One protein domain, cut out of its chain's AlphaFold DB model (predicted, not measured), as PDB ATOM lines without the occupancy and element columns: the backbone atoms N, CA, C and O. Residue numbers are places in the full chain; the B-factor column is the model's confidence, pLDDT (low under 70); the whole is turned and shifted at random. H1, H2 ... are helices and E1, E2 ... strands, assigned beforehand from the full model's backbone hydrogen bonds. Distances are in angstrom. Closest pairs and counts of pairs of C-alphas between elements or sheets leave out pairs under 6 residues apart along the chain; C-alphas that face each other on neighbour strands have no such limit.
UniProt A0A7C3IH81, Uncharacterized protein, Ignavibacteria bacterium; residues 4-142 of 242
ATOM      1  N   THR A   4     -95.722-101.860 -85.485       94.38
ATOM      2  CA  THR A   4     -96.778-101.734 -84.489       94.38
ATOM      3  C   THR A   4     -96.281-100.833 -83.369       94.38
ATOM      4  O   THR A   4     -95.199-101.040 -82.824       94.38
ATOM      5  N   VAL A   5     -97.078 -99.833 -83.020       94.56
ATOM      6  CA  VAL A   5     -96.840 -98.910 -81.916       94.56
ATOM      7  C   VAL A   5     -97.783 -99.257 -80.780       94.56
ATOM      8  O   VAL A   5     -98.991 -99.368 -80.980       94.56
ATOM      9  N   PHE A   6     -97.218 -99.380 -79.588       96.06
ATOM     10  CA  PHE A   6     -97.942 -99.507 -78.340       96.06
ATOM     11  C   PHE A   6     -97.775 -98.222 -77.536       96.06
ATOM     12  O   PHE A   6     -96.662 -97.704 -77.425       96.06
ATOM     13  N   LEU A   7     -98.876 -97.709 -76.999       95.62
ATOM     14  CA  LEU A   7     -98.918 -96.461 -76.245       95.62
ATOM     15  C   LEU A   7     -99.761 -96.644 -74.984       95.62
ATOM     16  O   LEU A   7    -100.894 -97.118 -75.043       95.62
ATOM     17  N   THR A   8     -99.222 -96.203 -73.857       96.19
ATOM     18  CA  THR A   8     -99.962 -95.927 -72.625       96.19
ATOM     19  C   THR A   8     -99.381 -94.667 -71.971       96.19
ATOM     20  O   THR A   8     -98.508 -94.011 -72.541       96.19
ATOM     21  N   TYR A   9     -99.873 -94.281 -70.802       95.31
ATOM     22  CA  TYR A   9     -99.417 -93.111 -70.058       95.31
ATOM     23  C   TYR A   9     -99.267 -93.445 -68.575       95.31
ATOM     24  O   TYR A   9     -99.892 -94.382 -68.075       95.31
ATOM     25  N   ASN A  10     -98.465 -92.663 -67.861       93.69
ATOM     26  CA  ASN A  10     -98.455 -92.653 -66.402       93.69
ATOM     27  C   ASN A  10     -98.418 -91.214 -65.878       93.69
ATOM     28  O   ASN A  10     -98.090 -90.272 -66.606       93.69
ATOM     29  N   PHE A  11     -98.757 -91.062 -64.602       92.31
ATOM     30  CA  PHE A  11     -98.626 -89.802 -63.884       92.31
ATOM     31  C   PHE A  11     -97.532 -89.912 -62.823       92.31
ATOM     32  O   PHE A  11     -97.304 -90.975 -62.246       92.31
ATOM     33  N   GLU A  12     -96.855 -88.812 -62.543       89.50
ATOM     34  CA  GLU A  12     -95.906 -88.717 -61.434       89.50
ATOM     35  C   GLU A  12     -96.264 -87.482 -60.602       89.50
ATOM     36  O   GLU A  12     -96.745 -86.465 -61.123       89.50
ATOM     37  N   GLY A  13     -96.081 -87.585 -59.292       82.06
ATOM     38  CA  GLY A  13     -96.289 -86.491 -58.356       82.06
ATOM     39  C   GLY A  13     -94.960 -85.996 -57.807       82.06
ATOM     40  O   GLY A  13     -93.949 -86.693 -57.835       82.06
ATOM     41  N   ALA A  14     -94.948 -84.778 -57.285       69.00
ATOM     42  CA  ALA A  14     -93.840 -84.329 -56.462       69.00
ATOM     43  C   ALA A  14     -93.899 -85.012 -55.077       69.00
ATOM     44  O   ALA A  14     -94.965 -85.473 -54.651       69.00
ATOM     45  N   PRO A  15     -92.780 -85.064 -54.332       65.00
ATOM     46  CA  PRO A  15     -92.822 -85.335 -52.900       65.00
ATOM     47  C   PRO A  15     -93.856 -84.434 -52.216       65.00
ATOM     48  O   PRO A  15     -94.099 -83.314 -52.674       65.00
ATOM     49  N   PHE A  16     -94.455 -84.917 -51.124       65.69
ATOM     50  CA  PHE A  16     -95.454 -84.146 -50.388       65.69
ATOM     51  C   PHE A  16     -94.939 -82.729 -50.095       65.69
ATOM     52  O   PHE A  16     -93.899 -82.551 -49.460       65.69
ATOM     53  N   SER A  17     -95.688 -81.733 -50.560       63.56
ATOM     54  CA  SER A  17     -95.428 -80.317 -50.317       63.56
ATOM     55  C   SER A  17     -96.772 -79.606 -50.233       63.56
ATOM     56  O   SER A  17     -97.578 -79.680 -51.166       63.56
ATOM     57  N   GLY A  18     -97.031 -78.941 -49.104       61.44
ATOM     58  CA  GLY A  18     -98.299 -78.257 -48.851       61.44
ATOM     59  C   GLY A  18     -98.644 -77.274 -49.975       61.44
ATOM     60  O   GLY A  18     -97.823 -76.439 -50.337       61.44
ATOM     61  N   GLY A  19     -99.844 -77.406 -50.550       62.16
ATOM     62  CA  GLY A  19    -100.300 -76.589 -51.683       62.16
ATOM     63  C   GLY A  19     -99.698 -76.952 -53.049       62.16
ATOM     64  O   GLY A  19     -99.967 -76.260 -54.022       62.16
ATOM     65  N   THR A  20     -98.882 -78.010 -53.152       59.22
ATOM     66  CA  THR A  20     -98.212 -78.407 -54.410       59.22
ATOM     67  C   THR A  20     -98.396 -79.889 -54.749       59.22
ATOM     68  O   THR A  20     -98.608 -80.223 -55.909       59.22
ATOM     69  N   SER A  21     -98.334 -80.794 -53.765       62.88
ATOM     70  CA  SER A  21     -98.569 -82.228 -53.978       62.88
ATOM     71  C   SER A  21     -98.924 -82.959 -52.684       62.88
ATOM     72  O   SER A  21     -98.376 -82.656 -51.624       62.88
ATOM     73  N   LEU A  22     -99.799 -83.964 -52.786       64.44
ATOM     74  CA  LEU A  22    -100.172 -84.860 -51.683       64.44
ATOM     75  C   LEU A  22     -99.300 -86.129 -51.582       64.44
ATOM     76  O   LEU A  22     -99.598 -86.996 -50.770       64.44
ATOM     77  N   GLY A  23     -98.197 -86.220 -52.336       60.16
ATOM     78  CA  GLY A  23     -97.111 -87.162 -52.040       60.16
ATOM     79  C   GLY A  23     -97.268 -88.591 -52.566       60.16
ATOM     80  O   GLY A  23     -97.147 -89.544 -51.802       60.16
ATOM     81  N   LEU A  24     -97.412 -88.758 -53.882       57.06
ATOM     82  CA  LEU A  24     -97.100 -90.027 -54.556       57.06
ATOM     83  C   LEU A  24     -96.084 -89.745 -55.664       57.06
ATOM     84  O   LEU A  24     -96.420 -89.113 -56.658       57.06
ATOM     85  N   ASN A  25     -94.834 -90.163 -55.452       67.25
ATOM     86  CA  ASN A  25     -93.695 -89.763 -56.287       67.25
ATOM     87  C   ASN A  25     -93.798 -90.359 -57.705       67.25
ATOM     88  O   ASN A  25     -93.826 -89.635 -58.695       67.25
ATOM     89  N   GLU A  26     -93.972 -91.679 -57.812       78.88
ATOM     90  CA  GLU A  26     -94.064 -92.379 -59.099       78.88
ATOM     91  C   GLU A  26     -95.237 -93.368 -59.089       78.88
ATOM     92  O   GLU A  26     -95.338 -94.219 -58.203       78.88
ATOM     93  N   SER A  27     -96.150 -93.249 -60.063       81.88
ATOM     94  CA  SER A  27     -97.292 -94.160 -60.213       81.88
ATOM     95  C   SER A  27     -97.082 -95.172 -61.339       81.88
ATOM     96  O   SER A  27     -96.263 -94.981 -62.247       81.88
ATOM     97  N   LEU A  28     -97.836 -96.270 -61.278       88.56
ATOM     98  CA  LEU A  28     -97.923 -97.245 -62.359       88.56
ATOM     99  C   LEU A  28     -98.561 -96.632 -63.612       88.56
ATOM    100  O   LEU A  28     -99.398 -95.732 -63.541       88.56
ATOM    101  N   HIS A  29     -98.179 -97.152 -64.775       92.31
ATOM    102  CA  HIS A  29     -98.829 -96.805 -66.032       92.31
ATOM    103  C   HIS A  29    -100.272 -97.318 -66.090       92.31
ATOM    104  O   HIS A  29    -100.654 -98.276 -65.416       92.31
ATOM    105  N   CYS A  30    -101.078 -96.691 -66.941       91.81
ATOM    106  CA  CYS A  30    -102.432 -97.139 -67.216       91.81
ATOM    107  C   CYS A  30    -102.406 -98.512 -67.906       91.81
ATOM    108  O   CYS A  30    -101.728 -98.702 -68.917       91.81
ATOM    109  N   ASN A  31    -103.190 -99.466 -67.400       91.56
ATOM    110  CA  ASN A  31    -103.255-100.816 -67.973       91.56
ATOM    111  C   ASN A  31    -103.933-100.845 -69.362       91.56
ATOM    112  O   ASN A  31    -103.908-101.850 -70.069       91.56
ATOM    113  N   TYR A  32    -104.554 -99.736 -69.773       91.12
ATOM    114  CA  TYR A  32    -105.163 -99.610 -71.089       91.12
ATOM    115  C   TYR A  32    -104.116 -99.227 -72.141       91.12
ATOM    116  O   TYR A  32    -103.848 -98.052 -72.390       91.12
ATOM    117  N   ILE A  33    -103.526-100.245 -72.767       94.38
ATOM    118  CA  ILE A  33    -102.530-100.082 -73.828       94.38
ATOM    119  C   ILE A  33    -103.235 -99.951 -75.180       94.38
ATOM    120  O   ILE A  33    -103.977-100.836 -75.604       94.38
ATOM    121  N   GLN A  34    -102.974 -98.849 -75.879       93.88
ATOM    122  CA  GLN A  34    -103.412 -98.642 -77.255       93.88
ATOM    123  C   GLN A  34    -102.412 -99.227 -78.244       93.88
ATOM    124  O   GLN A  34    -101.202 -99.120 -78.052       93.88
ATOM    125  N   LYS A  35    -102.936 -99.820 -79.319       93.50
ATOM    126  CA  LYS A  35    -102.162-100.416 -80.408       93.50
ATOM    127  C   LYS A  35    -102.498 -99.717 -81.721       93.50
ATOM    128  O   LYS A  35    -103.668 -99.588 -82.068       93.50
ATOM    129  N   LEU A  36    -101.470 -99.311 -82.457       92.44
ATOM    130  CA  LEU A  36    -101.585 -98.680 -83.770       92.44
ATOM    131  C   LEU A  36    -100.601 -99.326 -84.744       92.44
ATOM    132  O   LEU A  36     -99.434 -99.513 -84.413       92.44
ATOM    133  N   GLU A  37    -101.041 -99.622 -85.961       93.00
ATOM    134  CA  GLU A  37    -100.175-100.143 -87.020       93.00
ATOM    135  C   GLU A  37     -99.833 -99.044 -88.025       93.00
ATOM    136  O   GLU A  37    -100.671 -98.213 -88.383       93.00
ATOM    137  N   THR A  38     -98.585 -99.013 -88.481       89.31
ATOM    138  CA  THR A  38     -98.121 -98.043 -89.473       89.31
ATOM    139  C   THR A  38     -97.006 -98.622 -90.338       89.31
ATOM    140  O   THR A  38     -96.257 -99.496 -89.923       89.31
ATOM    141  N   ASP A  39     -96.867 -98.138 -91.562       87.94
ATOM    142  CA  ASP A  39     -95.814 -98.530 -92.506       87.94
ATOM    143  C   ASP A  39     -94.436 -97.942 -92.153       87.94
ATOM    144  O   ASP A  39     -93.398 -98.541 -92.451       87.94
ATOM    145  N   THR A  40     -94.421 -96.766 -91.520       84.19
ATOM    146  CA  THR A  40     -93.218 -96.060 -91.069       84.19
ATOM    147  C   THR A  40     -93.554 -95.022 -89.998       84.19
ATOM    148  O   THR A  40     -94.633 -94.433 -90.010       84.19
ATOM    149  N   LEU A  41     -92.600 -94.759 -89.101       82.50
ATOM    150  CA  LEU A  41     -92.630 -93.621 -88.168       82.50
ATOM    151  C   LEU A  41     -91.757 -92.450 -88.633       82.50
ATOM    152  O   LEU A  41     -91.717 -91.404 -87.989       82.50
ATOM    153  N   ASN A  42     -91.024 -92.617 -89.733       84.50
ATOM    154  CA  ASN A  42     -90.172 -91.553 -90.236       84.50
ATOM    155  C   ASN A  42     -91.035 -90.420 -90.807       84.50
ATOM    156  O   ASN A  42     -91.899 -90.672 -91.646       84.50
ATOM    157  N   GLY A  43     -90.815 -89.194 -90.331       82.81
ATOM    158  CA  GLY A  43     -91.620 -88.026 -90.698       82.81
ATOM    159  C   GLY A  43     -93.069 -88.053 -90.195       82.81
ATOM    160  O   GLY A  43     -93.864 -87.230 -90.640       82.81
ATOM    161  N   LYS A  44     -93.424 -88.980 -89.293       87.44
ATOM    162  CA  LYS A  44     -94.744 -89.036 -88.655       87.44
ATOM    163  C   LYS A  44     -94.625 -88.805 -87.158       87.44
ATOM    164  O   LYS A  44     -93.666 -89.246 -86.524       87.44
ATOM    165  N   ASP A  45     -95.656 -88.178 -86.616       91.06
ATOM    166  CA  ASP A  45     -95.794 -87.922 -85.192       91.06
ATOM    167  C   ASP A  45     -96.979 -88.712 -84.640       91.06
ATOM    168  O   ASP A  45     -98.020 -88.838 -85.290       91.06
ATOM    169  N   LEU A  46     -96.805 -89.264 -83.444       93.12
ATOM    170  CA  LEU A  46     -97.876 -89.918 -82.711       93.12
ATOM    171  C   LEU A  46     -98.598 -88.868 -81.888       93.12
ATOM    172  O   LEU A  46     -97.969 -88.162 -81.101       93.12
ATOM    173  N   ASN A  47     -99.914 -88.805 -82.047       94.50
ATOM    174  CA  ASN A  47    -100.743 -87.888 -81.291       94.50
ATOM    175  C   ASN A  47    -101.706 -88.667 -80.406       94.50
ATOM    176  O   ASN A  47    -102.300 -89.651 -80.849       94.50
ATOM    177  N   PHE A  48    -101.896 -88.198 -79.180       94.81
ATOM    178  CA  PHE A  48    -102.947 -88.686 -78.299       94.81
ATOM    179  C   PHE A  48    -103.551 -87.532 -77.504       94.81
ATOM    180  O   PHE A  48    -102.942 -86.478 -77.334       94.81
ATOM    181  N   PHE A  49    -104.780 -87.719 -77.049       95.31
ATOM    182  CA  PHE A  49    -105.514 -86.735 -76.266       95.31
ATOM    183  C   PHE A  49    -106.457 -87.464 -75.315       95.31
ATOM    184  O   PHE A  49    -106.768 -88.643 -75.513       95.31
ATOM    185  N   PHE A  50    -106.925 -86.754 -74.296       94.69
ATOM    186  CA  PHE A  50    -107.898 -87.282 -73.353       94.69
ATOM    187  C   PHE A  50    -109.277 -86.689 -73.642       94.69
ATOM    188  O   PHE A  50    -109.399 -85.468 -73.743       94.69
ATOM    189  N   PRO A  51    -110.326 -87.518 -73.781       92.88
ATOM    190  CA  PRO A  51    -111.696 -87.030 -73.851       92.88
ATOM    191  C   PRO A  51    -112.088 -86.208 -72.620       92.88
ATOM    192  O   PRO A  51    -111.534 -86.380 -71.530       92.88
ATOM    193  N   VAL A  52    -113.110 -85.370 -72.776       89.69
ATOM    194  CA  VAL A  52    -113.697 -84.616 -71.661       89.69
ATOM    195  C   VAL A  52    -114.158 -85.578 -70.566       89.69
ATOM    196  O   VAL A  52    -114.771 -86.608 -70.846       89.69
ATOM    197  N   ASN A  53    -113.896 -85.214 -69.315       87.38
ATOM    198  CA  ASN A  53    -114.214 -85.986 -68.123       87.38
ATOM    199  C   ASN A  53    -113.437 -87.303 -67.953       87.38
ATOM    200  O   ASN A  53    -113.893 -88.182 -67.223       87.38
ATOM    201  N   SER A  54    -112.252 -87.437 -68.559       89.06
ATOM    202  CA  SER A  54    -111.411 -88.640 -68.397       89.06
ATOM    203  C   SER A  54    -110.844 -88.799 -66.982       89.06
ATOM    204  O   SER A  54    -110.570 -89.917 -66.550       89.06
ATOM    205  N   PHE A  55    -110.686 -87.696 -66.244       89.88
ATOM    206  CA  PHE A  55    -110.068 -87.686 -64.914       89.88
ATOM    207  C   PHE A  55    -110.964 -86.992 -63.876       89.88
ATOM    208  O   PHE A  55    -110.646 -85.898 -63.413       89.88
ATOM    209  N   PRO A  56    -112.110 -87.593 -63.500       85.62
ATOM    210  CA  PRO A  56    -113.089 -86.959 -62.611       85.62
ATOM    211  C   PRO A  56    -112.583 -86.744 -61.176       85.62
ATOM    212  O   PRO A  56    -113.128 -85.905 -60.469       85.62
ATOM    213  N   PHE A  57    -111.549 -87.480 -60.760       86.56
ATOM    214  CA  PHE A  57    -110.950 -87.400 -59.422       86.56
ATOM    215  C   PHE A  57    -109.541 -86.791 -59.420       86.56
ATOM    216  O   PHE A  57    -108.866 -86.851 -58.393       86.56
ATOM    217  N   LEU A  58    -109.077 -86.250 -60.554       86.94
ATOM    218  CA  LEU A  58    -107.840 -85.474 -60.581       86.94
ATOM    219  C   LEU A  58    -108.107 -84.121 -59.926       86.94
ATOM    220  O   LEU A  58    -108.990 -83.376 -60.352       86.94
ATOM    221  N   ASN A  59    -107.332 -83.838 -58.895       82.75
ATOM    222  CA  ASN A  59    -107.441 -82.674 -58.049       82.75
ATOM    223  C   ASN A  59    -106.293 -81.704 -58.354       82.75
ATOM    224  O   ASN A  59    -105.139 -82.118 -58.473       82.75
ATOM    225  N   ASP A  60    -106.614 -80.422 -58.480       76.75
ATOM    226  CA  ASP A  60    -105.669 -79.348 -58.786       76.75
ATOM    227  C   ASP A  60    -105.094 -78.652 -57.543       76.75
ATOM    228  O   ASP A  60    -104.397 -77.647 -57.669       76.75
ATOM    229  N   MET A  61    -105.334 -79.207 -56.351       72.00
ATOM    230  CA  MET A  61    -104.918 -78.661 -55.057       72.00
ATOM    231  C   MET A  61    -105.531 -77.295 -54.728       72.00
ATOM    232  O   MET A  61    -105.050 -76.623 -53.811       72.00
ATOM    233  N   ASP A  62    -106.606 -76.886 -55.412       64.31
ATOM    234  CA  ASP A  62    -107.357 -75.708 -54.992       64.31
ATOM    235  C   ASP A  62    -108.084 -75.986 -53.663       64.31
ATOM    236  O   ASP A  62    -108.686 -77.043 -53.439       64.31
ATOM    237  N   SER A  63    -108.029 -74.992 -52.779       54.50
ATOM    238  CA  SER A  63    -108.490 -74.954 -51.383       54.50
ATOM    239  C   SER A  63    -109.946 -75.383 -51.142       54.50
ATOM    240  O   SER A  63    -110.364 -75.547 -49.996       54.50
ATOM    241  N   THR A  64    -110.714 -75.586 -52.210       55.47
ATOM    242  CA  THR A  64    -112.158 -75.827 -52.198       55.47
ATOM    243  C   THR A  64    -112.569 -77.277 -52.470       55.47
ATOM    244  O   THR A  64    -113.745 -77.598 -52.307       55.47
ATOM    245  N   SER A  65    -111.654 -78.175 -52.861       53.50
ATOM    246  CA  SER A  65    -112.010 -79.566 -53.187       53.50
ATOM    247  C   SER A  65    -111.060 -80.566 -52.521       53.50
ATOM    248  O   SER A  65    -109.953 -80.815 -52.970       53.50
ATOM    249  N   GLY A  66    -111.464 -81.137 -51.385       54.09
ATOM    250  CA  GLY A  66    -110.595 -81.965 -50.534       54.09
ATOM    251  C   GLY A  66    -110.564 -83.464 -50.851       54.09
ATOM    252  O   GLY A  66    -110.282 -84.253 -49.956       54.09
ATOM    253  N   THR A  67    -110.903 -83.900 -52.068       69.75
ATOM    254  CA  THR A  67    -110.971 -85.339 -52.397       69.75
ATOM    255  C   THR A  67    -110.426 -85.622 -53.794       69.75
ATOM    256  O   THR A  67    -110.754 -84.892 -54.729       69.75
ATOM    257  N   GLY A  68    -109.629 -86.684 -53.946       80.06
ATOM    258  CA  GLY A  68    -109.050 -87.103 -55.226       80.06
ATOM    259  C   GLY A  68    -107.555 -87.422 -55.146       80.06
ATOM    260  O   GLY A  68    -107.016 -87.649 -54.065       80.06
ATOM    261  N   TRP A  69    -106.895 -87.445 -56.302       83.69
ATOM    262  CA  TRP A  69    -105.446 -87.620 -56.442       83.69
ATOM    263  C   TRP A  69    -104.838 -86.430 -57.184       83.69
ATOM    264  O   TRP A  69    -105.532 -85.724 -57.906       83.69
ATOM    265  N   THR A  70    -103.539 -86.207 -57.005       86.31
ATOM    266  CA  THR A  70    -102.811 -85.082 -57.611       86.31
ATOM    267  C   THR A  70    -101.643 -85.619 -58.424       86.31
ATOM    268  O   THR A  70    -101.088 -86.667 -58.093       86.31
ATOM    269  N   ALA A  71    -101.262 -84.907 -59.477       88.75
ATOM    270  CA  ALA A  71    -100.066 -85.198 -60.257       88.75
ATOM    271  C   ALA A  71     -99.432 -83.895 -60.722       88.75
ATOM    272  O   ALA A  71    -100.129 -82.913 -60.954       88.75
ATOM    273  N   THR A  72     -98.115 -83.895 -60.865       88.88
ATOM    274  CA  THR A  72     -97.341 -82.738 -61.340       88.88
ATOM    275  C   THR A  72     -96.681 -83.008 -62.685       88.88
ATOM    276  O   THR A  72     -96.163 -82.090 -63.313       88.88
ATOM    277  N   LYS A  73     -96.657 -84.274 -63.117       90.44
ATOM    278  CA  LYS A  73     -96.074 -84.714 -64.380       90.44
ATOM    279  C   LYS A  73     -96.942 -85.767 -65.049       90.44
ATOM    280  O   LYS A  73     -97.583 -86.581 -64.381       90.44
ATOM    281  N   ILE A  74     -96.900 -85.769 -66.373       93.75
ATOM    282  CA  ILE A  74     -97.493 -86.787 -67.230       93.75
ATOM    283  C   ILE A  74     -96.430 -87.292 -68.205       93.75
ATOM    284  O   ILE A  74     -95.786 -86.507 -68.903       93.75
ATOM    285  N   ASN A  75     -96.276 -88.613 -68.283       95.44
ATOM    286  CA  ASN A  75     -95.411 -89.231 -69.278       95.44
ATOM    287  C   ASN A  75     -96.214 -90.122 -70.219       95.44
ATOM    288  O   ASN A  75     -97.146 -90.821 -69.818       95.44
ATOM    289  N   ALA A  76     -95.788 -90.143 -71.477       96.94
ATOM    290  CA  ALA A  76     -96.183 -91.157 -72.433       96.94
ATOM    291  C   ALA A  76     -95.207 -92.336 -72.365       96.94
ATOM    292  O   ALA A  76     -93.986 -92.156 -72.384       96.94
ATOM    293  N   ILE A  77     -95.754 -93.545 -72.316       96.94
ATOM    294  CA  ILE A  77     -95.006 -94.797 -72.313       96.94
ATOM    295  C   ILE A  77     -95.228 -95.469 -73.667       96.94
ATOM    296  O   ILE A  77     -96.347 -95.867 -73.996       96.94
ATOM    297  N   VAL A  78     -94.174 -95.541 -74.481       96.62
ATOM    298  CA  VAL A  78     -94.267 -95.937 -75.895       96.62
ATOM    299  C   VAL A  78     -93.322 -97.080 -76.206       96.62
ATOM    300  O   VAL A  78     -92.170 -97.071 -75.781       96.62
ATOM    301  N   GLN A  79     -93.772 -98.023 -77.027       95.56
ATOM    302  CA  GLN A  79     -92.896 -99.013 -77.636       95.56
ATOM    303  C   GLN A  79     -93.240 -99.228 -79.104       95.56
ATOM    304  O   GLN A  79     -94.403 -99.311 -79.487       95.56
ATOM    305  N   VAL A  80     -92.204 -99.348 -79.930       93.81
ATOM    306  CA  VAL A  80     -92.326 -99.621 -81.362       93.81
ATOM    307  C   VAL A  80     -91.745-100.998 -81.634       93.81
ATOM    308  O   VAL A  80     -90.603-101.271 -81.270       93.81
ATOM    309  N   VAL A  81     -92.523-101.856 -82.285       94.06
ATOM    310  CA  VAL A  81     -92.150-103.232 -82.622       94.06
ATOM    311  C   VAL A  81     -92.285-103.428 -84.128       94.06
ATOM    312  O   VAL A  81     -93.204-102.892 -84.749       94.06
ATOM    313  N   ASP A  82     -91.363-104.171 -84.733       91.81
ATOM    314  CA  ASP A  82     -91.460-104.527 -86.148       91.81
ATOM    315  C   ASP A  82     -92.548-105.588 -86.379       91.81
ATOM    316  O   ASP A  82     -92.691-106.535 -85.605       91.81
ATOM    317  N   GLY A  83     -93.308-105.433 -87.463       90.06
ATOM    318  CA  GLY A  83     -94.417-106.312 -87.833       90.06
ATOM    319  C   GLY A  83     -95.802-105.736 -87.527       90.06
ATOM    320  O   GLY A  83     -95.948-104.672 -86.920       90.06
ATOM    321  N   THR A  84     -96.826-106.456 -87.983       88.19
ATOM    322  CA  THR A  84     -98.259-106.159 -87.810       88.19
ATOM    323  C   THR A  84     -99.040-107.441 -87.516       88.19
ATOM    324  O   THR A  84     -98.524-108.546 -87.692       88.19
ATOM    325  N   GLY A  85    -100.285-107.308 -87.062       86.19
ATOM    326  CA  GLY A  85    -101.174-108.423 -86.747       86.19
ATOM    327  C   GLY A  85    -101.299-108.713 -85.251       86.19
ATOM    328  O   GLY A  85    -100.599-108.154 -84.405       86.19
ATOM    329  N   SER A  86    -102.234-109.598 -84.905       82.88
ATOM    330  CA  SER A  86    -102.626-109.903 -83.520       82.88
ATOM    331  C   SER A  86    -101.538-110.580 -82.684       82.88
ATOM    332  O   SER A  86    -101.584-110.498 -81.462       82.88
ATOM    333  N   THR A  87    -100.549-111.208 -83.322       86.25
ATOM    334  CA  THR A  87     -99.435-111.903 -82.659       86.25
ATOM    335  C   THR A  87     -98.306-110.975 -82.224       86.25
ATOM    336  O   THR A  87     -97.462-111.379 -81.430       86.25
ATOM    337  N   VAL A  88     -98.268-109.737 -82.730       89.31
ATOM    338  CA  VAL A  88     -97.248-108.765 -82.334       89.31
ATOM    339  C   VAL A  88     -97.530-108.296 -80.915       89.31
ATOM    340  O   VAL A  88     -98.582-107.705 -80.647       89.31
ATOM    341  N   THR A  89     -96.561-108.528 -80.035       89.81
ATOM    342  CA  THR A  89     -96.558-108.138 -78.623       89.81
ATOM    343  C   THR A  89     -95.391-107.201 -78.331       89.81
ATOM    344  O   THR A  89     -94.370-107.265 -79.011       89.81
ATOM    345  N   ALA A  90     -95.517-106.367 -77.301       91.00
ATOM    346  CA  ALA A  90     -94.456-105.481 -76.825       91.00
ATOM    347  C   ALA A  90     -93.607-106.170 -75.735       91.00
ATOM    348  O   ALA A  90     -94.114-106.379 -74.632       91.00
ATOM    349  N   PRO A  91     -92.336-106.544 -76.001       91.00
ATOM    350  CA  PRO A  91     -91.444-107.031 -74.951       91.00
ATOM    351  C   PRO A  91     -91.269-106.002 -73.831       91.00
ATOM    352  O   PRO A  91     -90.982-104.841 -74.112       91.00
ATOM    353  N   SER A  92     -91.348-106.437 -72.573       86.31
ATOM    354  CA  SER A  92     -91.342-105.562 -71.388       86.31
ATOM    355  C   SER A  92     -90.096-104.680 -71.226       86.31
ATOM    356  O   SER A  92     -90.159-103.663 -70.546       86.31
ATOM    357  N   GLN A  93     -88.972-105.030 -71.852       89.00
ATOM    358  CA  GLN A  93     -87.677-104.372 -71.641       89.00
ATOM    359  C   GLN A  93     -87.447-103.121 -72.504       89.00
ATOM    360  O   GLN A  93     -86.481-102.396 -72.276       89.00
ATOM    361  N   PHE A  94     -88.285-102.872 -73.517       93.94
ATOM    362  CA  PHE A  94     -88.019-101.836 -74.528       93.94
ATOM    363  C   PHE A  94     -89.033-100.689 -74.536       93.94
ATOM    364  O   PHE A  94     -89.035 -99.876 -75.464       93.94
ATOM    365  N   TRP A  95     -89.873-100.594 -73.506       95.88
ATOM    366  CA  TRP A  95     -90.753 -99.447 -73.319       95.88
ATOM    367  C   TRP A  95     -89.939 -98.182 -73.050       95.88
ATOM    368  O   TRP A  95     -88.960 -98.201 -72.305       95.88
ATOM    369  N   LYS A  96     -90.338 -97.070 -73.660       96.44
ATOM    370  CA  LYS A  96     -89.704 -95.755 -73.527       96.44
ATOM    371  C   LYS A  96     -90.585 -94.833 -72.700       96.44
ATOM    372  O   LYS A  96     -91.773 -94.733 -72.994       96.44
ATOM    373  N   LYS A  97     -90.004 -94.141 -71.712       96.06
ATOM    374  CA  LYS A  97     -90.689 -93.113 -70.909       96.06
ATOM    375  C   LYS A  97     -90.384 -91.728 -71.469       96.06
ATOM    376  O   LYS A  97     -89.226 -91.324 -71.489       96.06
ATOM    377  N   ILE A  98     -91.414 -91.011 -71.906       97.00
ATOM    378  CA  ILE A  98     -91.301 -89.692 -72.538       97.00
ATOM    379  C   ILE A  98     -92.097 -88.683 -71.713       97.00
ATOM    380  O   ILE A  98     -93.323 -88.769 -71.671       97.00
ATOM    381  N   ASP A  99     -91.417 -87.727 -71.082       94.94
ATOM    382  CA  ASP A  99     -92.080 -86.627 -70.373       94.94
ATOM    383  C   ASP A  99     -92.735 -85.681 -71.389       94.94
ATOM    384  O   ASP A  99     -92.070 -85.132 -72.274       94.94
ATOM    385  N   VAL A 100     -94.054 -85.529 -71.280       96.00
ATOM    386  CA  VAL A 100     -94.867 -84.667 -72.152       96.00
ATOM    387  C   VAL A 100     -95.555 -83.546 -71.371       96.00
ATOM    388  O   VAL A 100     -96.405 -82.840 -71.911       96.00
ATOM    389  N   THR A 101     -95.166 -83.340 -70.111       94.44
ATOM    390  CA  THR A 101     -95.745 -82.337 -69.203       94.44
ATOM    391  C   THR A 101     -95.622 -80.922 -69.765       94.44
ATOM    392  O   THR A 101     -96.531 -80.110 -69.626       94.44
ATOM    393  N   ASN A 102     -94.528 -80.631 -70.473       94.12
ATOM    394  CA  ASN A 102     -94.285 -79.323 -71.088       94.12
ATOM    395  C   ASN A 102     -95.253 -78.964 -72.231       94.12
ATOM    396  O   ASN A 102     -95.224 -77.830 -72.701       94.12
ATOM    397  N   GLN A 103     -96.075 -79.909 -72.695       95.88
ATOM    398  CA  GLN A 103     -97.069 -79.681 -73.747       95.88
ATOM    399  C   GLN A 103     -98.429 -79.253 -73.187       95.88
ATOM    400  O   GLN A 103     -99.298 -78.857 -73.962       95.88
ATOM    401  N   LEU A 104     -98.623 -79.341 -71.866       94.69
ATOM    402  CA  LEU A 104     -99.879 -78.988 -71.218       94.69
ATOM    403  C   LEU A 104    -100.224 -77.510 -71.434       94.69
ATOM    404  O   LEU A 104     -99.435 -76.612 -71.135       94.69
ATOM    405  N   VAL A 105    -101.439 -77.267 -71.919       90.75
ATOM    406  CA  VAL A 105    -101.998 -75.922 -72.089       90.75
ATOM    407  C   VAL A 105    -102.307 -75.307 -70.721       90.75
ATOM    408  O   VAL A 105    -102.894 -75.968 -69.865       90.75
ATOM    409  N   ASP A 106    -101.952 -74.033 -70.529       88.00
ATOM    410  CA  ASP A 106    -102.213 -73.260 -69.305       88.00
ATOM    411  C   ASP A 106    -101.638 -73.902 -68.016       88.00
ATOM    412  O   ASP A 106    -102.204 -73.755 -66.932       88.00
ATOM    413  N   HIS A 107    -100.511 -74.622 -68.116       88.19
ATOM    414  CA  HIS A 107     -99.861 -75.303 -66.990       88.19
ATOM    415  C   HIS A 107     -98.471 -74.734 -66.671       88.19
ATOM    416  O   HIS A 107     -97.634 -74.540 -67.553       88.19
ATOM    417  N   THR A 108     -98.203 -74.528 -65.380       87.31
ATOM    418  CA  THR A 108     -96.885 -74.140 -64.865       87.31
ATOM    419  C   THR A 108     -96.137 -75.382 -64.393       87.31
ATOM    420  O   THR A 108     -96.627 -76.100 -63.526       87.31
ATOM    421  N   VAL A 109     -94.931 -75.610 -64.918       82.25
ATOM    422  CA  VAL A 109     -94.089 -76.758 -64.538       82.25
ATOM    423  C   VAL A 109     -93.908 -76.826 -63.020       82.25
ATOM    424  O   VAL A 109     -93.494 -75.854 -62.391       82.25
ATOM    425  N   GLY A 110     -94.195 -77.995 -62.445       80.12
ATOM    426  CA  GLY A 110     -94.088 -78.257 -61.007       80.12
ATOM    427  C   GLY A 110     -95.347 -77.925 -60.204       80.12
ATOM    428  O   GLY A 110     -95.434 -78.334 -59.048       80.12
ATOM    429  N   ALA A 111     -96.332 -77.245 -60.796       84.69
ATOM    430  CA  ALA A 111     -97.659 -77.110 -60.205       84.69
ATOM    431  C   ALA A 111     -98.471 -78.407 -60.374       84.69
ATOM    432  O   ALA A 111     -98.105 -79.293 -61.150       84.69
ATOM    433  N   ALA A 112     -99.596 -78.513 -59.668       87.56
ATOM    434  CA  ALA A 112    -100.548 -79.590 -59.902       87.56
ATOM    435  C   ALA A 112    -101.152 -79.475 -61.315       87.56
ATOM    436  O   ALA A 112    -101.489 -78.391 -61.799       87.56
ATOM    437  N   ILE A 113    -101.271 -80.610 -61.996       89.50
ATOM    438  CA  ILE A 113    -101.938 -80.721 -63.289       89.50
ATOM    439  C   ILE A 113    -103.443 -80.577 -63.059       89.50
ATOM    440  O   ILE A 113    -104.035 -81.305 -62.264       89.50
ATOM    441  N   THR A 114    -104.074 -79.667 -63.798       89.44
ATOM    442  CA  THR A 114    -105.528 -79.486 -63.761       89.44
ATOM    443  C   THR A 114    -106.197 -80.393 -64.790       89.44
ATOM    444  O   THR A 114    -105.666 -80.618 -65.883       89.44
ATOM    445  N   LYS A 115    -107.421 -80.844 -64.505       89.38
ATOM    446  CA  LYS A 115    -108.248 -81.583 -65.473       89.38
ATOM    447  C   LYS A 115    -108.380 -80.844 -66.813       89.38
ATOM    448  O   LYS A 115    -108.208 -81.440 -67.873       89.38
ATOM    449  N   ASN A 116    -108.626 -79.536 -66.760       89.44
ATOM    450  CA  ASN A 116    -108.802 -78.706 -67.949       89.44
ATOM    451  C   ASN A 116    -107.531 -78.642 -68.817       89.44
ATOM    452  O   ASN A 116    -107.630 -78.665 -70.042       89.44
ATOM    453  N   SER A 117    -106.342 -78.604 -68.201       92.25
ATOM    454  CA  SER A 117    -105.072 -78.609 -68.944       92.25
ATOM    455  C   SER A 117    -104.880 -79.901 -69.747       92.25
ATOM    456  O   SER A 117    -104.497 -79.843 -70.914       92.25
ATOM    457  N   LEU A 118    -105.225 -81.063 -69.179       92.56
ATOM    458  CA  LEU A 118    -105.130 -82.359 -69.863       92.56
ATOM    459  C   LEU A 118    -106.108 -82.474 -71.032       92.56
ATOM    460  O   LEU A 118    -105.719 -82.878 -72.124       92.56
ATOM    461  N   GLU A 119    -107.371 -82.117 -70.808       91.69
ATOM    462  CA  GLU A 119    -108.456 -82.302 -71.783       91.69
ATOM    463  C   GLU A 119    -108.342 -81.356 -72.990       91.69
ATOM    464  O   GLU A 119    -108.860 -81.652 -74.067       91.69
ATOM    465  N   ARG A 120    -107.636 -80.227 -72.839       92.75
ATOM    466  CA  ARG A 120    -107.370 -79.267 -73.925       92.75
ATOM    467  C   ARG A 120    -106.058 -79.522 -74.667       92.75
ATOM    468  O   ARG A 120    -105.798 -78.852 -75.667       92.75
ATOM    469  N   THR A 121    -105.239 -80.462 -74.200       95.69
ATOM    470  CA  THR A 121    -103.921 -80.743 -74.777       95.69
ATOM    471  C   THR A 121    -103.982 -81.929 -75.734       95.69
ATOM    472  O   THR A 121    -104.439 -83.016 -75.383       95.69
ATOM    473  N   VAL A 122    -103.469 -81.734 -76.951       96.50
ATOM    474  CA  VAL A 122    -103.124 -82.832 -77.860       96.50
ATOM    475  C   VAL A 122    -101.632 -83.080 -77.719       96.50
ATOM    476  O   VAL A 122    -100.816 -82.263 -78.144       96.50
ATOM    477  N   PHE A 123    -101.283 -84.206 -77.111       96.69
ATOM    478  CA  PHE A 123     -99.902 -84.595 -76.897       96.69
ATOM    479  C   PHE A 123     -99.316 -85.151 -78.179       96.69
ATOM    480  O   PHE A 123     -99.919 -86.004 -78.829       96.69
ATOM    481  N   LYS A 124     -98.116 -84.691 -78.501       95.94
ATOM    482  CA  LYS A 124     -97.368 -85.038 -79.696       95.94
ATOM    483  C   LYS A 124     -96.056 -85.714 -79.317       95.94
ATOM    484  O   LYS A 124     -95.274 -85.180 -78.528       95.94
ATOM    485  N   ILE A 125     -95.787 -86.863 -79.926       95.56
ATOM    486  CA  ILE A 125     -94.557 -87.632 -79.744       95.56
ATOM    487  C   ILE A 125     -93.898 -87.838 -81.104       95.56
ATOM    488  O   ILE A 125     -94.460 -88.457 -82.008       95.56
ATOM    489  N   THR A 126     -92.676 -87.341 -81.227       93.88
ATOM    490  CA  THR A 126     -91.851 -87.482 -82.429       93.88
ATOM    491  C   THR A 126     -91.044 -88.782 -82.400       93.88
ATOM    492  O   THR A 126     -90.689 -89.300 -81.337       93.88
ATOM    493  N   SER A 127     -90.666 -89.291 -83.572       90.25
ATOM    494  CA  SER A 127     -89.757 -90.445 -83.673       90.25
ATOM    495  C   SER A 127     -88.389 -90.192 -83.025       90.25
ATOM    496  O   SER A 127     -87.801 -91.112 -82.456       90.25
ATOM    497  N   ALA A 128     -87.900 -88.947 -83.043       92.06
ATOM    498  CA  ALA A 128     -86.668 -88.559 -82.361       92.06
ATOM    499  C   ALA A 128     -86.768 -88.785 -80.845       92.06
ATOM    500  O   ALA A 128     -85.899 -89.440 -80.274       92.06
ATOM    501  N   GLN A 129     -87.862 -88.332 -80.219       94.06
ATOM    502  CA  GLN A 129     -88.093 -88.524 -78.785       94.06
ATOM    503  C   GLN A 129     -88.130 -90.006 -78.406       94.06
ATOM    504  O   GLN A 129     -87.530 -90.380 -77.404       94.06
ATOM    505  N   ILE A 130     -88.768 -90.866 -79.205       92.56
ATOM    506  CA  ILE A 130     -88.816 -92.316 -78.934       92.56
ATOM    507  C   ILE A 130     -87.402 -92.917 -78.894       92.56
ATOM    508  O   ILE A 130     -87.089 -93.724 -78.018       92.56
ATOM    509  N   ASN A 131     -86.527 -92.500 -79.811       90.69
ATOM    510  CA  ASN A 131     -85.170 -93.036 -79.907       90.69
ATOM    511  C   ASN A 131     -84.251 -92.540 -78.782       90.69
ATOM    512  O   ASN A 131     -83.404 -93.300 -78.313       90.69
ATOM    513  N   THR A 132     -84.413 -91.291 -78.336       93.94
ATOM    514  CA  THR A 132     -83.539 -90.674 -77.323       93.94
ATOM    515  C   THR A 132     -84.022 -90.864 -75.888       93.94
ATOM    516  O   THR A 132     -83.238 -90.689 -74.960       93.94
ATOM    517  N   SER A 133     -85.298 -91.189 -75.685       96.00
ATOM    518  CA  SER A 133     -85.880 -91.280 -74.344       96.00
ATOM    519  C   SER A 133     -85.363 -92.488 -73.552       96.00
ATOM    520  O   SER A 133     -85.014 -93.525 -74.142       96.00
ATOM    521  N   PRO A 134     -85.316 -92.380 -72.211       95.50
ATOM    522  CA  PRO A 134     -84.895 -93.472 -71.345       95.50
ATOM    523  C   PRO A 134     -85.859 -94.661 -71.412       95.50
ATOM    524  O   PRO A 134     -87.028 -94.532 -71.790       95.50
ATOM    525  N   ILE A 135     -85.348 -95.838 -71.042       95.50
ATOM    526  CA  ILE A 135     -86.174 -97.035 -70.860       95.50
ATOM    527  C   ILE A 135     -87.072 -96.823 -69.639       95.50
ATOM    528  O   ILE A 135     -86.625 -96.322 -68.608       95.50
ATOM    529  N   TYR A 136     -88.340 -97.191 -69.770       93.62
ATOM    530  CA  TYR A 136     -89.277 -97.265 -68.662       93.62
ATOM    531  C   TYR A 136     -88.993 -98.529 -67.843       93.62
ATOM    532  O   TYR A 136     -89.032 -99.634 -68.385       93.62
ATOM    533  N   ASN A 137     -88.706 -98.368 -66.553       88.69
ATOM    534  CA  ASN A 137     -88.533 -99.469 -65.609       88.69
ATOM    535  C   ASN A 137     -89.439 -99.269 -64.386       88.69
ATOM    536  O   ASN A 137     -89.982 -98.185 -64.168       88.69
ATOM    537  N   LEU A 138     -89.612-100.343 -63.621       87.00
ATOM    538  CA  LEU A 138     -90.429-100.386 -62.408       87.00
ATOM    539  C   LEU A 138     -89.571-100.634 -61.161       87.00
ATOM    540  O   LEU A 138     -90.075-101.111 -60.146       87.00
ATOM    541  N   ASP A 139     -88.274-100.322 -61.227       84.62
ATOM    542  CA  ASP A 139     -87.312-100.635 -60.160       84.62
ATOM    543  C   ASP A 139     -87.693 -99.944 -58.839       84.62
ATOM    544  O   ASP A 139     -87.460-100.479 -57.757       84.62
ATOM    545  N   TYR A 140     -88.367 -98.791 -58.931       82.00
ATOM    546  CA  TYR A 140     -88.893 -98.027 -57.796       82.00
ATOM    547  C   TYR A 140     -89.964 -98.768 -56.980       82.00
ATOM    548  O   TYR A 140     -90.162 -98.446 -55.811       82.00
ATOM    549  N   LEU A 141     -90.640 -99.768 -57.559       81.06
ATOM    550  CA  LEU A 141     -91.602-100.599 -56.828       81.06
ATOM    551  C   LEU A 141     -90.916-101.645 -55.945       81.06
ATOM    552  O   LEU A 141     -91.571-102.233 -55.091       81.06
ATOM    553  N   ASN A 142     -89.613-101.883 -56.148       79.56
ATOM    554  CA  ASN A 142     -88.815-102.847 -55.391       79.56
ATOM    555  C   ASN A 142     -89.474-104.243 -55.294       79.56
ATOM    556  O   ASN A 142     -89.458-104.887 -54.245       79.56
TER     557      ASN A 142
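Overview. This is residues 4 to 142 of the 242 residues of an uncharacterized protein of Ignavibacteria bacterium (UniProt A0A7C3IH81). There is little regular structure: a strongly twisted antiparallel sheet, E2-E1-E4-E5, with H2 over E5, and an antiparallel strand pair, E3-E6, near E1 and E4. The 139 printed residues, 49 in named elements, run E1 E2 E3 E4 E5 H1 E6 H2, class mixed. The whole is compact: radius of gyration of the C-alphas 15.9 A, spans 50 by 35 by 26 A.

Along the chain. E1, residues 4 to 12, starts at C-alpha 4 (-96.778, -101.734, -84.489) and spans 26.5 A. E2 is 34 to 38, E3 45 to 49, E4 73 to 82 (29.8 A), E5 96 to 99, H1 115 to 119, E6 122 to 126. H2, 127 to 132, ends at C-alpha 132 (-83.539, -90.674, -77.323).

Arrangement. Within hydrogen-bond range are N 5 and O 36 (hairpin E1-E2, 2.8 A), N 6 and O 79 (E1-E4, 2.8 A), N 76 and O 98 (hairpin E4-E5, 2.8 A), N 46 and O 125 (E3-E6, 2.9 A), and every O i to N i+4 pair in H1 and H2. H2 is on the larger sheet, height 7.5 A, across E5 at 88 degrees on the local plane; H1 is not on it.

Size, cuts and confidence. The farthest C-alphas, Thr 64 and Gly 83, are 50.1 A apart. The printed part has no cut. Links E1-E2, E3-E4, E4-E5 and E5-H1 are long. pLDDT is under 70 at residues 14 to 25 and 62 to 67.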